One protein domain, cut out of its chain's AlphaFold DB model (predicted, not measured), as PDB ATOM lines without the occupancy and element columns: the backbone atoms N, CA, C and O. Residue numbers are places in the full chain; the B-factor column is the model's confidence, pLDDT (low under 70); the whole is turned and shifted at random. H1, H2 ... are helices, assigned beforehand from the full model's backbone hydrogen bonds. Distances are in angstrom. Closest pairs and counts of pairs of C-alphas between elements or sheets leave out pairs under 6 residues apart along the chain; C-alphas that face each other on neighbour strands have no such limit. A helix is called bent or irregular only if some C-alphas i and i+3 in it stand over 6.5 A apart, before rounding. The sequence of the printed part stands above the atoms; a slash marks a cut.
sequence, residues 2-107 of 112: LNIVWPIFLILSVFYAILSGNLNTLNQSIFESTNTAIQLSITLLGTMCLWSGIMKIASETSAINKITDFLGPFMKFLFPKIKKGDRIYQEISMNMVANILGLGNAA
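This is residues 2 to 107 of the 112 residues of the protein "Nucleoside recognition domain protein" of Clostridium sp. CAG:575 (UniProt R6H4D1). One very long helix, H2, is the spine of an open, clamp-like shape: at its first end H1 folds back as the free arm of a narrow V, and at its last end a small head of H3, H4 and H5 turns off. In that head H3 and H4 lead away from the spine, and H5 folds back across H3 and comes near H2. The printed part has 106 residues with five named helices, H1 to H5 in order, and no named strand; the class is all helix. The whole is extended, with a radius of gyration of the C-alphas of 22.3 A and spans of 64 by 29 by 18 A.

Find C-alpha 2 at (-9.646, 57.599, -6.594); from there H1, residues 2 to 19, runs 26.0 A. H1 is neither bent nor irregular, but only just: C-alphas 3 and 6 are 6.1 A apart. Next find C-alpha 23 at (-11.325, 57.689, -32.839), where H2, residues 23 to 59, begins a run of 52.5 A. H3 is residues 63 to 70, 10.6 A long, and H4 is residues 72 to 78, 10.0 A long. H5, residues 87 to 100, runs 20.2 A and ends at C-alpha 100, (11.996, 38.787, -1.253).

Look first at H1 and H2, a helical hairpin with a shallow tilt of 30 degrees, opposite ways. They only just touch, with 3 pairs of C-alphas within 8 A, through residues 14 to 17 of H1 and 23 to 26 of H2 alone; the closest C-alphas, of Ala 17 and Leu 23, are 5.9 A apart. At the other end, H2 and H3 are close but not clearly touching, about perpendicular at 88 degrees, with the closest C-alphas, of Ala 58 and Ile 64, 5.7 A apart. H3 and H4 meet only through their link. H5 touches H3 with residues 90 to 94 alone, about perpendicular at 90 degrees; the closest C-alphas, of Thr 68 and Ser 93, are 5.8 A apart. H4 and H5 are close but not clearly touching, with the closest C-alphas, of Met 75 and Ser 93, 7.8 A apart. H2 and H5 are near each other, while H1 is apart from H3, H4 and H5. In H2, H3, H4 and H5 every O i to N i+4 pair is within hydrogen-bond range; in H1 13 of 14 are.

The C-alphas of Gly 21 and Gly 85, the two farthest apart, are 65.1 A from each other. Residues 2 to 12 of H1 and 28 to 43 of H2 stand free. The printed part has no cut and no long link. Its mean pLDDT is 84.7, and you will find values under 70 at residues 84 to 85 and 103 to 107.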
ATOM      1  N   LEU A   2      -9.987  58.305  -5.344       81.94
ATOM      2  CA  LEU A   2      -9.646  57.599  -6.594       81.94
ATOM      3  C   LEU A   2     -10.866  57.118  -7.412       81.94
ATOM      4  O   LEU A   2     -10.873  57.268  -8.629       81.94
ATOM      5  N   ASN A   3     -11.922  56.633  -6.741       90.12
ATOM      6  CA  ASN A   3     -13.161  56.163  -7.388       90.12
ATOM      7  C   ASN A   3     -13.910  57.237  -8.195       90.12
ATOM      8  O   ASN A   3     -14.780  56.887  -8.980       90.12
ATOM      9  N   ILE A   4     -13.604  58.521  -7.996       93.12
ATOM     10  CA  ILE A   4     -14.229  59.638  -8.726       93.12
ATOM     11  C   ILE A   4     -13.271  60.182  -9.791       93.12
ATOM     12  O   ILE A   4     -13.688  60.501 -10.900       93.12
ATOM     13  N   VAL A   5     -11.976  60.245  -9.475       94.06
ATOM     14  CA  VAL A   5     -10.946  60.809 -10.359       94.06
ATOM     15  C   VAL A   5     -10.754  59.967 -11.627       94.06
ATOM     16  O   VAL A   5     -10.716  60.520 -12.723       94.06
ATOM     17  N   TRP A   6     -10.687  58.636 -11.506       90.69
ATOM     18  CA  TRP A   6     -10.474  57.749 -12.658       90.69
ATOM     19  C   TRP A   6     -11.593  57.809 -13.707       90.69
ATOM     20  O   TRP A   6     -11.279  57.996 -14.885       90.69
ATOM     21  N   PRO A   7     -12.884  57.714 -13.325       93.44
ATOM     22  CA  PRO A   7     -13.973  57.854 -14.287       93.44
ATOM     23  C   PRO A   7     -13.970  59.206 -15.000       93.44
ATOM     24  O   PRO A   7     -14.176  59.253 -16.209       93.44
ATOM     25  N   ILE A   8     -13.693  60.301 -14.280       95.81
ATOM     26  CA  ILE A   8     -13.643  61.647 -14.869       95.81
ATOM     27  C   ILE A   8     -12.559  61.730 -15.948       95.81
ATOM     28  O   ILE A   8     -12.834  62.215 -17.044       95.81
ATOM     29  N   PHE A   9     -11.352  61.221 -15.681       93.12
ATOM     30  CA  PHE A   9     -10.276  61.217 -16.677       93.12
ATOM     31  C   PHE A   9     -10.618  60.389 -17.920       93.12
ATOM     32  O   PHE A   9     -10.319  60.828 -19.029       93.12
ATOM     33  N   LEU A  10     -11.274  59.236 -17.754       91.38
ATOM     34  CA  LEU A  10     -11.720  58.409 -18.880       91.38
ATOM     35  C   LEU A  10     -12.793  59.108 -19.724       91.38
ATOM     36  O   LEU A  10     -12.730  59.082 -20.949       91.38
ATOM     37  N   ILE A  11     -13.765  59.763 -19.090       93.62
ATOM     38  CA  ILE A  11     -14.819  60.487 -19.813       93.62
ATOM     39  C   ILE A  11     -14.216  61.667 -20.589       93.62
ATOM     40  O   ILE A  11     -14.528  61.854 -21.764       93.62
ATOM     41  N   LEU A  12     -13.320  62.434 -19.957       94.38
ATOM     42  CA  LEU A  12     -12.645  63.562 -20.602       94.38
ATOM     43  C   LEU A  12     -11.760  63.117 -21.773       94.38
ATOM     44  O   LEU A  12     -11.757  63.783 -22.807       94.38
ATOM     45  N   SER A  13     -11.040  61.998 -21.648       90.25
ATOM     46  CA  SER A  13     -10.179  61.496 -22.724       90.25
ATOM     47  C   SER A  13     -10.984  61.018 -23.934       90.25
ATOM     48  O   SER A  13     -10.626  61.337 -25.068       90.25
ATOM     49  N   VAL A  14     -12.108  60.329 -23.708       91.12
ATOM     50  CA  VAL A  14     -13.024  59.909 -24.778       91.12
ATOM     51  C   VAL A  14     -13.655  61.125 -25.455       91.12
ATOM     52  O   VAL A  14     -13.676  61.200 -26.683       91.12
ATOM     53  N   PHE A  15     -14.111  62.111 -24.677       93.62
ATOM     54  CA  PHE A  15     -14.683  63.343 -25.221       93.62
ATOM     55  C   PHE A  15     -13.669  64.115 -26.079       93.62
ATOM     56  O   PHE A  15     -13.983  64.530 -27.195       93.62
ATOM     57  N   TYR A  16     -12.427  64.235 -25.605       91.62
ATOM     58  CA  TYR A  16     -11.340  64.853 -26.362       91.62
ATOM     59  C   TYR A  16     -11.025  64.099 -27.664       91.62
ATOM     60  O   TYR A  16     -10.845  64.721 -28.710       91.62
ATOM     61  N   ALA A  17     -11.008  62.764 -27.636       90.88
ATOM     62  CA  ALA A  17     -10.762  61.949 -28.823       90.88
ATOM     63  C   ALA A  17     -11.857  62.111 -29.894       90.88
ATOM     64  O   ALA A  17     -11.536  62.153 -31.084       90.88
ATOM     65  N   ILE A  18     -13.123  62.258 -29.477       90.75
ATOM     66  CA  ILE A  18     -14.249  62.555 -30.375       90.75
ATOM     67  C   ILE A  18     -14.062  63.932 -31.023       90.75
ATOM     68  O   ILE A  18     -14.139  64.039 -32.245       90.75
ATOM     69  N   LEU A  19     -13.770  64.971 -30.231       92.38
ATOM     70  CA  LEU A  19     -13.564  66.332 -30.746       92.38
ATOM     71  C   LEU A  19     -12.360  66.437 -31.691       92.38
ATOM     72  O   LEU A  19     -12.405  67.172 -32.672       92.38
ATOM     73  N   SER A  20     -11.290  65.694 -31.410       88.31
ATOM     74  CA  SER A  20     -10.063  65.703 -32.208       88.31
ATOM     75  C   SER A  20     -10.130  64.797 -33.451       88.31
ATOM     76  O   SER A  20      -9.163  64.764 -34.208       88.31
ATOM     77  N   GLY A  21     -11.212  64.031 -33.650       87.56
ATOM     78  CA  GLY A  21     -11.370  63.091 -34.770       87.56
ATOM     79  C   GLY A  21     -10.491  61.830 -34.701       87.56
ATOM     80  O   GLY A  21     -10.491  61.027 -35.631       87.56
ATOM     81  N   ASN A  22      -9.770  61.607 -33.599       88.62
ATOM     82  CA  ASN A  22      -8.780  60.532 -33.436       88.62
ATOM     83  C   ASN A  22      -9.390  59.231 -32.871       88.62
ATOM     84  O   ASN A  22      -8.797  58.552 -32.030       88.62
ATOM     85  N   LEU A  23     -10.588  58.863 -33.334       87.38
ATOM     86  CA  LEU A  23     -11.325  57.689 -32.839       87.38
ATOM     87  C   LEU A  23     -10.606  56.361 -33.120       87.38
ATOM     88  O   LEU A  23     -10.668  55.437 -32.311       87.38
ATOM     89  N   ASN A  24      -9.885  56.269 -34.239       89.19
ATOM     90  CA  ASN A  24      -9.111  55.073 -34.576       89.19
ATOM     91  C   ASN A  24      -7.965  54.839 -33.584       89.19
ATOM     92  O   ASN A  24      -7.773  53.713 -33.130       89.19
ATOM     93  N   THR A  25      -7.251  55.901 -33.204       88.69
ATOM     94  CA  THR A  25      -6.185  55.832 -32.198       88.69
ATOM     95  C   THR A  25      -6.751  55.455 -30.833       88.69
ATOM     96  O   THR A  25      -6.189  54.589 -30.173       88.69
ATOM     97  N   LEU A  26      -7.904  56.017 -30.441       89.94
ATOM     98  CA  LEU A  26      -8.589  55.639 -29.199       89.94
ATOM     99  C   LEU A  26      -8.905  54.136 -29.160       89.94
ATOM    100  O   LEU A  26      -8.576  53.467 -28.183       89.94
ATOM    101  N   ASN A  27      -9.502  53.598 -30.227       90.94
ATOM    102  CA  ASN A  27      -9.821  52.172 -30.313       90.94
ATOM    103  C   ASN A  27      -8.562  51.302 -30.213       90.94
ATOM    104  O   ASN A  27      -8.539  50.353 -29.432       90.94
ATOM    105  N   GLN A  28      -7.500  51.641 -30.952       93.62
ATOM    106  CA  GLN A  28      -6.223  50.923 -30.874       93.62
ATOM    107  C   GLN A  28      -5.648  50.942 -29.455       93.62
ATOM    108  O   GLN A  28      -5.315  49.884 -28.925       93.62
ATOM    109  N   SER A  29      -5.613  52.108 -28.801       91.69
ATOM    110  CA  SER A  29      -5.097  52.244 -27.437       91.69
ATOM    111  C   SER A  29      -5.897  51.439 -26.411       91.69
ATOM    112  O   SER A  29      -5.303  50.893 -25.480       91.69
ATOM    113  N   ILE A  30      -7.222  51.319 -26.565       91.94
ATOM    114  CA  ILE A  30      -8.060  50.485 -25.687       91.94
ATOM    115  C   ILE A  30      -7.668  49.008 -25.813       91.94
ATOM    116  O   ILE A  30      -7.469  48.333 -24.798       91.94
ATOM    117  N   PHE A  31      -7.536  48.500 -27.041       94.75
ATOM    118  CA  PHE A  31      -7.164  47.101 -27.269       94.75
ATOM    119  C   PHE A  31      -5.729  46.804 -26.831       94.75
ATOM    120  O   PHE A  31      -5.496  45.786 -26.179       94.75
ATOM    121  N   GLU A  32      -4.786  47.700 -27.119       96.19
ATOM    122  CA  GLU A  32      -3.398  47.580 -26.673       96.19
ATOM    123  C   GLU A  32      -3.315  47.552 -25.142       96.19
ATOM    124  O   GLU A  32      -2.762  46.610 -24.576       96.19
ATOM    125  N   SER A  33      -3.972  48.501 -24.466       94.12
ATOM    126  CA  SER A  33      -4.014  48.557 -22.998       94.12
ATOM    127  C   SER A  33      -4.643  47.302 -22.392       94.12
ATOM    128  O   SER A  33      -4.155  46.785 -21.388       94.12
ATOM    129  N   THR A  34      -5.707  46.781 -23.012       95.56
ATOM    130  CA  THR A  34      -6.358  45.538 -22.575       95.56
ATOM    131  C   THR A  34      -5.411  44.347 -22.715       95.56
ATOM    132  O   THR A  34      -5.284  43.551 -21.787       95.56
ATOM    133  N   ASN A  35      -4.702  44.237 -23.839       96.81
ATOM    134  CA  ASN A  35      -3.722  43.177 -24.056       96.81
ATOM    135  C   ASN A  35      -2.573  43.255 -23.038       96.81
ATOM    136  O   ASN A  35      -2.236  42.248 -22.418       96.81
ATOM    137  N   THR A  36      -2.025  44.448 -22.789       96.56
ATOM    138  CA  THR A  36      -1.009  44.663 -21.748       96.56
ATOM    139  C   THR A  36      -1.529  44.272 -20.364       96.56
ATOM    140  O   THR A  36      -0.826  43.594 -19.615       96.56
ATOM    141  N   ALA A  37      -2.766  44.645 -20.024       96.69
ATOM    142  CA  ALA A  37      -3.379  44.286 -18.748       96.69
ATOM    143  C   ALA A  37      -3.548  42.765 -18.595       96.69
ATOM    144  O   ALA A  37      -3.259  42.222 -17.527       96.69
ATOM    145  N   ILE A  38      -3.967  42.066 -19.656       97.25
ATOM    146  CA  ILE A  38      -4.086  40.602 -19.670       97.25
ATOM    147  C   ILE A  38      -2.712  39.949 -19.514       97.25
ATOM    148  O   ILE A  38      -2.553  39.081 -18.657       97.25
ATOM    149  N   GLN A  39      -1.710  40.379 -20.286       96.69
ATOM    150  CA  GLN A  39      -0.346  39.853 -20.187       96.69
ATOM    151  C   GLN A  39       0.211  40.023 -18.774       96.69
ATOM    152  O   GLN A  39       0.658  39.048 -18.175       96.69
ATOM    153  N   LEU A  40       0.094  41.225 -18.204       95.00
ATOM    154  CA  LEU A  40       0.506  41.497 -16.831       95.00
ATOM    155  C   LEU A  40      -0.232  40.596 -15.833       95.00
ATOM    156  O   LEU A  40       0.396  40.022 -14.947       95.00
ATOM    157  N   SER A  41      -1.548  40.437 -15.990       93.56
ATOM    158  CA  SER A  41      -2.364  39.598 -15.106       93.56
ATOM    159  C   SER A  41      -1.935  38.132 -15.155       93.56
ATOM    160  O   SER A  41      -1.795  37.512 -14.107       93.56
ATOM    161  N   ILE A  42      -1.673  37.584 -16.346       95.62
ATOM    162  CA  ILE A  42      -1.192  36.205 -16.517       95.62
ATOM    163  C   ILE A  42       0.202  36.042 -15.906       95.62
ATOM    164  O   ILE A  42       0.440  35.076 -15.184       95.62
ATOM    165  N   THR A  43       1.114  36.987 -16.153       90.44
ATOM    166  CA  THR A  43       2.460  36.963 -15.570       90.44
ATOM    167  C   THR A  43       2.401  36.982 -14.045       90.44
ATOM    168  O   THR A  43       3.041  36.150 -13.404       90.44
ATOM    169  N   LEU A  44       1.614  37.886 -13.458       90.19
ATOM    170  CA  LEU A  44       1.455  37.986 -12.008       90.19
ATOM    171  C   LEU A  44       0.776  36.747 -11.423       90.19
ATOM    172  O   LEU A  44       1.221  36.241 -10.400       90.19
ATOM    173  N   LEU A  45      -0.264  36.225 -12.071       89.44
ATOM    174  CA  LEU A  45      -0.942  35.010 -11.624       89.44
ATOM    175  C   LEU A  45       0.023  33.822 -11.627       89.44
ATOM    176  O   LEU A  45       0.108  33.100 -10.637       89.44
ATOM    177  N   GLY A  46       0.786  33.636 -12.706       89.75
ATOM    178  CA  GLY A  46       1.754  32.548 -12.821       89.75
ATOM    179  C   GLY A  46       2.827  32.596 -11.733       89.75
ATOM    180  O   GLY A  46       3.078  31.589 -11.067       89.75
ATOM    181  N   THR A  47       3.424  33.771 -11.502       85.94
ATOM    182  CA  THR A  47       4.431  33.940 -10.444       85.94
ATOM    183  C   THR A  47       3.821  33.759  -9.056       85.94
ATOM    184  O   THR A  47       4.404  33.060  -8.227       85.94
ATOM    185  N   MET A  48       2.629  34.305  -8.807       85.56
ATOM    186  CA  MET A  48       1.926  34.143  -7.535       85.56
ATOM    187  C   MET A  48       1.610  32.683  -7.231       85.56
ATOM    188  O   MET A  48       1.875  32.239  -6.116       85.56
ATOM    189  N   CYS A  49       1.088  31.928  -8.198       87.94
ATOM    190  CA  CYS A  49       0.782  30.507  -8.037       87.94
ATOM    191  C   CYS A  49       2.035  29.689  -7.709       87.94
ATOM    192  O   CYS A  49       2.019  28.901  -6.762       87.94
ATOM    193  N   LEU A  50       3.131  29.906  -8.448       87.88
ATOM    194  CA  LEU A  50       4.397  29.209  -8.218       87.88
ATOM    195  C   LEU A  50       4.922  29.473  -6.804       87.88
ATOM    196  O   LEU A  50       5.148  28.541  -6.032       87.88
ATOM    197  N   TRP A  51       5.089  30.745  -6.447       84.31
ATOM    198  CA  TRP A  51       5.695  31.102  -5.172       84.31
ATOM    199  C   TRP A  51       4.782  30.802  -3.985       84.31
ATOM    200  O   TRP A  51       5.270  30.340  -2.958       84.31
ATOM    201  N   SER A  52       3.464  30.985  -4.117       82.56
ATOM    202  CA  SER A  52       2.513  30.623  -3.055       82.56
ATOM    203  C   SER A  52       2.508  29.114  -2.804       82.56
ATOM    204  O   SER A  52       2.460  28.691  -1.652       82.56
ATOM    205  N   GLY A  53       2.626  28.294  -3.856       85.12
ATOM    206  CA  GLY A  53       2.773  26.843  -3.724       85.12
ATOM    207  C   GLY A  53       4.056  26.446  -2.988       85.12
ATOM    208  O   GLY A  53       4.007  25.660  -2.041       85.12
ATOM    209  N   ILE A  54       5.196  27.042  -3.359       84.88
ATOM    210  CA  ILE A  54       6.479  26.823  -2.668       84.88
ATOM    211  C   ILE A  54       6.382  27.252  -1.197       84.88
ATOM    212  O   ILE A  54       6.818  26.517  -0.312       84.88
ATOM    213  N   MET A  55       5.771  28.407  -0.923       79.50
ATOM    214  CA  MET A  55       5.567  28.909   0.437       79.50
ATOM    215  C   MET A  55       4.674  27.988   1.266       79.50
ATOM    216  O   MET A  55       4.989  27.745   2.429       79.50
ATOM    217  N   LYS A  56       3.620  27.413   0.674       81.44
ATOM    218  CA  LYS A  56       2.764  26.433   1.351       81.44
ATOM    219  C   LYS A  56       3.545  25.172   1.727       81.44
ATOM    220  O   LYS A  56       3.419  24.690   2.846       81.44
ATOM    221  N   ILE A  57       4.413  24.668   0.852       84.56
ATOM    222  CA  ILE A  57       5.292  23.530   1.183       84.56
ATOM    223  C   ILE A  57       6.290  23.920   2.286       84.56
ATOM    224  O   ILE A  57       6.505  23.170   3.239       84.56
ATOM    225  N   ALA A  58       6.882  25.113   2.200       80.19
ATOM    226  CA  ALA A  58       7.808  25.614   3.211       80.19
ATOM    227  C   ALA A  58       7.137  25.788   4.586       80.19
ATOM    228  O   ALA A  58       7.799  25.557   5.598       80.19
ATOM    229  N   SER A  59       5.848  26.153   4.633       74.94
ATOM    230  CA  SER A  59       5.093  26.313   5.883       74.94
ATOM    231  C   SER A  59       4.709  25.007   6.554       74.94
ATOM    232  O   SER A  59       4.675  24.952   7.777       74.94
ATOM    233  N   GLU A  60       4.466  23.952   5.779       79.19
ATOM    234  CA  GLU A  60       4.207  22.610   6.320       79.19
ATOM    235  C   GLU A  60       5.508  21.901   6.762       79.19
ATOM    236  O   GLU A  60       5.477  20.808   7.323       79.19
ATOM    237  N   THR A  61       6.676  22.508   6.518       81.75
ATOM    238  CA  THR A  61       7.990  21.971   6.900       81.75
ATOM    239  C   THR A  61       8.702  22.881   7.905       81.75
ATOM    240  O   THR A  61       8.299  24.007   8.182       81.75
ATOM    241  N   SER A  62       9.838  22.429   8.449       76.69
ATOM    242  CA  SER A  62      10.699  23.263   9.304       76.69
ATOM    243  C   SER A  62      11.524  24.304   8.526       76.69
ATOM    244  O   SER A  62      12.348  25.008   9.118       76.69
ATOM    245  N   ALA A  63      11.316  24.430   7.208       76.69
ATOM    246  CA  ALA A  63      12.041  25.363   6.352       76.69
ATOM    247  C   ALA A  63      11.769  26.827   6.733       76.69
ATOM    248  O   ALA A  63      12.713  27.614   6.809       76.69
ATOM    249  N   ILE A  64      10.519  27.180   7.065       75.56
ATOM    250  CA  ILE A  64      10.182  28.535   7.531       75.56
ATOM    251  C   ILE A  64      10.947  28.904   8.803       75.56
ATOM    252  O   ILE A  64      11.436  30.030   8.900       75.56
ATOM    253  N   ASN A  65      11.134  27.969   9.741       75.12
ATOM    254  CA  ASN A  65      11.914  28.229  10.954       75.12
ATOM    255  C   ASN A  65      13.381  28.542  10.618       75.12
ATOM    256  O   ASN A  65      13.936  29.499  11.151       75.12
ATOM    257  N   LYS A  66      13.988  27.825   9.661       78.94
ATOM    258  CA  LYS A  66      15.362  28.108   9.203       78.94
ATOM    259  C   LYS A  66      15.494  29.465   8.514       78.94
ATOM    260  O   LYS A  66      16.462  30.180   8.759       78.94
ATOM    261  N   ILE A  67      14.533  29.837   7.671       78.06
ATOM    262  CA  ILE A  67      14.539  31.138   6.981       78.06
ATOM    263  C   ILE A  67      14.340  32.280   7.991       78.06
ATOM    264  O   ILE A  67      15.025  33.299   7.941       78.06
ATOM    265  N   THR A  68      13.451  32.079   8.959       75.81
ATOM    266  CA  THR A  68      13.185  33.005  10.068       75.81
ATOM    267  C   THR A  68      14.408  33.174  10.980       75.81
ATOM    268  O   THR A  68      14.702  34.278  11.442       75.81
ATOM    269  N   ASP A  69      15.167  32.098  11.198       79.31
ATOM    270  CA  ASP A  69      16.437  32.117  11.925       79.31
ATOM    271  C   ASP A  69      17.530  32.861  11.156       79.31
ATOM    272  O   ASP A  69      18.256  33.658  11.753       79.31
ATOM    273  N   PHE A  70      17.603  32.656   9.840       83.19
ATOM    274  CA  PHE A  70      18.515  33.375   8.951       83.19
ATOM    275  C   PHE A  70      18.212  34.881   8.900       83.19
ATOM    276  O   PHE A  70      19.128  35.699   8.924       83.19
ATOM    277  N   LEU A  71      16.931  35.262   8.919       83.19
ATOM    278  CA  LEU A  71      16.481  36.654   9.043       83.19
ATOM    279  C   LEU A  71      16.644  37.220  10.464       83.19
ATOM    280  O   LEU A  71      16.466  38.419  10.678       83.19
ATOM    281  N   GLY A  72      17.018  36.386  11.435       82.88
ATOM    282  CA  GLY A  72      17.216  36.743  12.837       82.88
ATOM    283  C   GLY A  72      18.049  37.998  13.115       82.88
ATOM    284  O   GLY A  72      17.575  38.865  13.853       82.88
ATOM    285  N   PRO A  73      19.269  38.137  12.568       84.19
ATOM    286  CA  PRO A  73      20.074  39.346  12.745       84.19
ATOM    287  C   PRO A  73      19.387  40.604  12.193       84.19
ATOM    288  O   PRO A  73      19.382  41.630  12.872       84.19
ATOM    289  N   PHE A  74      18.741  40.520  11.026       85.38
ATOM    290  CA  PHE A  74      17.988  41.639  10.447       85.38
ATOM    291  C   PHE A  74      16.774  42.017  11.301       85.38
ATOM    292  O   PHE A  74      16.543  43.198  11.552       85.38
ATOM    293  N   MET A  75      16.037  41.030  11.814       85.12
ATOM    294  CA  MET A  75      14.889  41.276  12.686       85.12
ATOM    295  C   MET A  75      15.279  41.875  14.029       85.12
ATOM    296  O   MET A  75      14.600  42.776  14.505       85.12
ATOM    297  N   LYS A  76      16.386  41.435  14.635       85.00
ATOM    298  CA  LYS A  76      16.887  42.051  15.871       85.00
ATOM    299  C   LYS A  76      17.338  43.495  15.659       85.00
ATOM    300  O   LYS A  76      17.221  44.294  16.583       85.00
ATOM    301  N   PHE A  77      17.839  43.824  14.469       86.69
ATOM    302  CA  PHE A  77      18.233  45.184  14.112       86.69
ATOM    303  C   PHE A  77      17.023  46.094  13.842       86.69
ATOM    304  O   PHE A  77      16.934  47.173  14.419       86.69
ATOM    305  N   LEU A  78      16.072  45.654  13.009       86.38
ATOM    306  CA  LEU A  78      14.887  46.438  12.631       86.38
ATOM    307  C   LEU A  78      13.821  46.486  13.735       86.38
ATOM    308  O   LEU A  78      13.174  47.512  13.937       86.38
ATOM    309  N   PHE A  79      13.643  45.383  14.463       86.88
ATOM    310  CA  PHE A  79      12.594  45.194  15.467       86.88
ATOM    311  C   PHE A  79      13.154  44.662  16.801       86.88
ATOM    312  O   PHE A  79      12.761  43.590  17.267       86.88
ATOM    313  N   PRO A  80      14.018  45.426  17.492       81.81
ATOM    314  CA  PRO A  80      14.705  44.974  18.710       81.81
ATOM    315  C   PRO A  80      13.771  44.643  19.885       81.81
ATOM    316  O   PRO A  80      14.166  43.941  20.812       81.81
ATOM    317  N   LYS A  81      12.528  45.147  19.870       83.75
ATOM    318  CA  LYS A  81      11.522  44.904  20.917       83.75
ATOM    319  C   LYS A  81      10.737  43.598  20.729       83.75
ATOM    320  O   LYS A  81      10.044  43.197  21.661       83.75
ATOM    321  N   ILE A  82      10.814  42.955  19.559       81.56
ATOM    322  CA  ILE A  82      10.042  41.747  19.237       81.56
ATOM    323  C   ILE A  82      10.898  40.516  19.539       81.56
ATOM    324  O   ILE A  82      12.011  40.383  19.025       81.56
ATOM    325  N   LYS A  83      10.400  39.612  20.391       76.62
ATOM    326  CA  LYS A  83      11.162  38.429  20.797       76.62
ATOM    327  C   LYS A  83      10.977  37.295  19.796       76.62
ATOM    328  O   LYS A  83       9.921  37.102  19.198       76.62
ATOM    329  N   LYS A  84      12.037  36.500  19.647       67.69
ATOM    330  CA  LYS A  84      12.030  35.286  18.833       67.69
ATOM    331  C   LYS A  84      11.068  34.277  19.477       67.69
ATOM    332  O   LYS A  84      11.308  33.867  20.608       67.69
ATOM    333  N   GLY A  85       9.989  33.926  18.777       69.81
ATOM    334  CA  GLY A  85       8.926  33.041  19.276       69.81
ATOM    335  C   GLY A  85       7.568  33.721  19.473       69.81
ATOM    336  O   GLY A  85       6.565  33.025  19.598       69.81
ATOM    337  N   ASP A  86       7.506  35.056  19.431       75.12
ATOM    338  CA  ASP A  86       6.223  35.755  19.373       75.12
ATOM    339  C   ASP A  86       5.556  35.501  18.017       75.12
ATOM    340  O   ASP A  86       6.214  35.527  16.975       75.12
ATOM    341  N   ARG A  87       4.229  35.341  18.003       74.44
ATOM    342  CA  ARG A  87       3.460  35.194  16.755       74.44
ATOM    343  C   ARG A  87       3.748  36.333  15.768       74.44
ATOM    344  O   ARG A  87       3.902  36.106  14.578       74.44
ATOM    345  N   ILE A  88       3.922  37.550  16.288       80.56
ATOM    346  CA  ILE A  88       4.264  38.750  15.510       80.56
ATOM    347  C   ILE A  88       5.611  38.588  14.788       80.56
ATOM    348  O   ILE A  88       5.760  39.041  13.658       80.56
ATOM    349  N   TYR A  89       6.584  37.918  15.409       81.81
ATOM    350  CA  TYR A  89       7.892  37.682  14.804       81.81
ATOM    351  C   TYR A  89       7.771  36.817  13.542       81.81
ATOM    352  O   TYR A  89       8.348  37.146  12.510       81.81
ATOM    353  N   GLN A  90       6.970  35.748  13.608       76.69
ATOM    354  CA  GLN A  90       6.721  34.865  12.466       76.69
ATOM    355  C   GLN A  90       5.975  35.583  11.331       76.69
ATOM    356  O   GLN A  90       6.377  35.450  10.179       76.69
ATOM    357  N   GLU A  91       4.960  36.390  11.644       79.12
ATOM    358  CA  GLU A  91       4.179  37.157  10.656       79.12
ATOM    359  C   GLU A  91       5.055  38.146   9.864       79.12
ATOM    360  O   GLU A  91       5.019  38.183   8.633       79.12
ATOM    361  N   ILE A  92       5.904  38.920  10.551       83.19
ATOM    362  CA  ILE A  92       6.789  39.893   9.889       83.19
ATOM    363  C   ILE A  92       7.872  39.161   9.082       83.19
ATOM    364  O   ILE A  92       8.182  39.565   7.960       83.19
ATOM    365  N   SER A  93       8.433  38.065   9.607       81.19
ATOM    366  CA  SER A  93       9.406  37.253   8.863       81.19
ATOM    367  C   SER A  93       8.792  36.678   7.593       81.19
ATOM    368  O   SER A  93       9.407  36.761   6.534       81.19
ATOM    369  N   MET A  94       7.562  36.173   7.662       78.94
ATOM    370  CA  MET A  94       6.853  35.640   6.503       78.94
ATOM    371  C   MET A  94       6.545  36.731   5.467       78.94
ATOM    372  O   MET A  94       6.723  36.503   4.273       78.94
ATOM    373  N   ASN A  95       6.189  37.941   5.909       82.00
ATOM    374  CA  ASN A  95       5.995  39.097   5.029       82.00
ATOM    375  C   ASN A  95       7.292  39.526   4.315       82.00
ATOM    376  O   ASN A  95       7.271  39.821   3.117       82.00
ATOM    377  N   MET A  96       8.432  39.529   5.014       81.81
ATOM    378  CA  MET A  96       9.732  39.810   4.393       81.81
ATOM    379  C   MET A  96      10.102  38.747   3.363       81.81
ATOM    380  O   MET A  96      10.533  39.090   2.266       81.81
ATOM    381  N   VAL A  97       9.902  37.467   3.688       79.38
ATOM    382  CA  VAL A  97      10.150  36.362   2.752       79.38
ATOM    383  C   VAL A  97       9.260  36.498   1.519       79.38
ATOM    384  O   VAL A  97       9.766  36.429   0.404       79.38
ATOM    385  N   ALA A  98       7.968  36.782   1.693       78.75
ATOM    386  CA  ALA A  98       7.059  37.022   0.577       78.75
ATOM    387  C   ALA A  98       7.535  38.189  -0.309       78.75
ATOM    388  O   ALA A  98       7.591  38.049  -1.528       78.75
ATOM    389  N   ASN A  99       7.971  39.309   0.272       81.62
ATOM    390  CA  ASN A  99       8.542  40.412  -0.506       81.62
ATOM    391  C   ASN A  99       9.834  40.021  -1.252       81.62
ATOM    392  O   ASN A  99       9.976  40.368  -2.422       81.62
ATOM    393  N   ILE A 100      10.747  39.267  -0.624       77.38
ATOM    394  CA  ILE A 100      11.996  38.787  -1.253       77.38
ATOM    395  C   ILE A 100      11.707  37.869  -2.448       77.38
ATOM    396  O   ILE A 100      12.409  37.924  -3.455       77.38
ATOM    397  N   LEU A 101      10.657  37.051  -2.364       76.88
ATOM    398  CA  LEU A 101      10.236  36.144  -3.435       76.88
ATOM    399  C   LEU A 101       9.419  36.837  -4.543       76.88
ATOM    400  O   LEU A 101       8.919  36.173  -5.446       76.88
ATOM    401  N   GLY A 102       9.256  38.165  -4.493       72.00
ATOM    402  CA  GLY A 102       8.457  38.910  -5.473       72.00
ATOM    403  C   GLY A 102       6.944  38.772  -5.271       72.00
ATOM    404  O   GLY A 102       6.159  39.216  -6.106       72.00
ATOM    405  N   LEU A 103       6.517  38.211  -4.138       69.81
ATOM    406  CA  LEU A 103       5.127  38.113  -3.699       69.81
ATOM    407  C   LEU A 103       4.691  39.339  -2.882       69.81
ATOM    408  O   LEU A 103       3.840  39.211  -2.011       69.81
ATOM    409  N   GLY A 104       5.226  40.539  -3.128       66.31
ATOM    410  CA  GLY A 104       4.858  41.734  -2.346       66.31
ATOM    411  C   GLY A 104       3.345  42.006  -2.314       66.31
ATOM    412  O   GLY A 104       2.791  42.375  -1.282       66.31
ATOM    413  N   ASN A 105       2.647  41.683  -3.407       64.44
ATOM    414  CA  ASN A 105       1.186  41.774  -3.522       64.44
ATOM    415  C   ASN A 105       0.422  40.673  -2.751       64.44
ATOM    416  O   ASN A 105      -0.761  40.830  -2.467       64.44
ATOM    417  N   ALA A 106       1.092  39.573  -2.400       56.00
ATOM    418  CA  ALA A 106       0.577  38.462  -1.596       56.00
ATOM    419  C   ALA A 106       1.285  38.350  -0.228       56.00
ATOM    420  O   ALA A 106       1.131  37.349   0.467       56.00
ATOM    421  N   ALA A 107       2.039  39.373   0.188       58.62
ATOM    422  CA  ALA A 107       2.747  39.406   1.468       58.62
ATOM    423  C   ALA A 107       1.831  39.811   2.639       58.62
ATOM    424  O   ALA A 107       2.080  39.463   3.790       58.62
TER     425      ALA A 107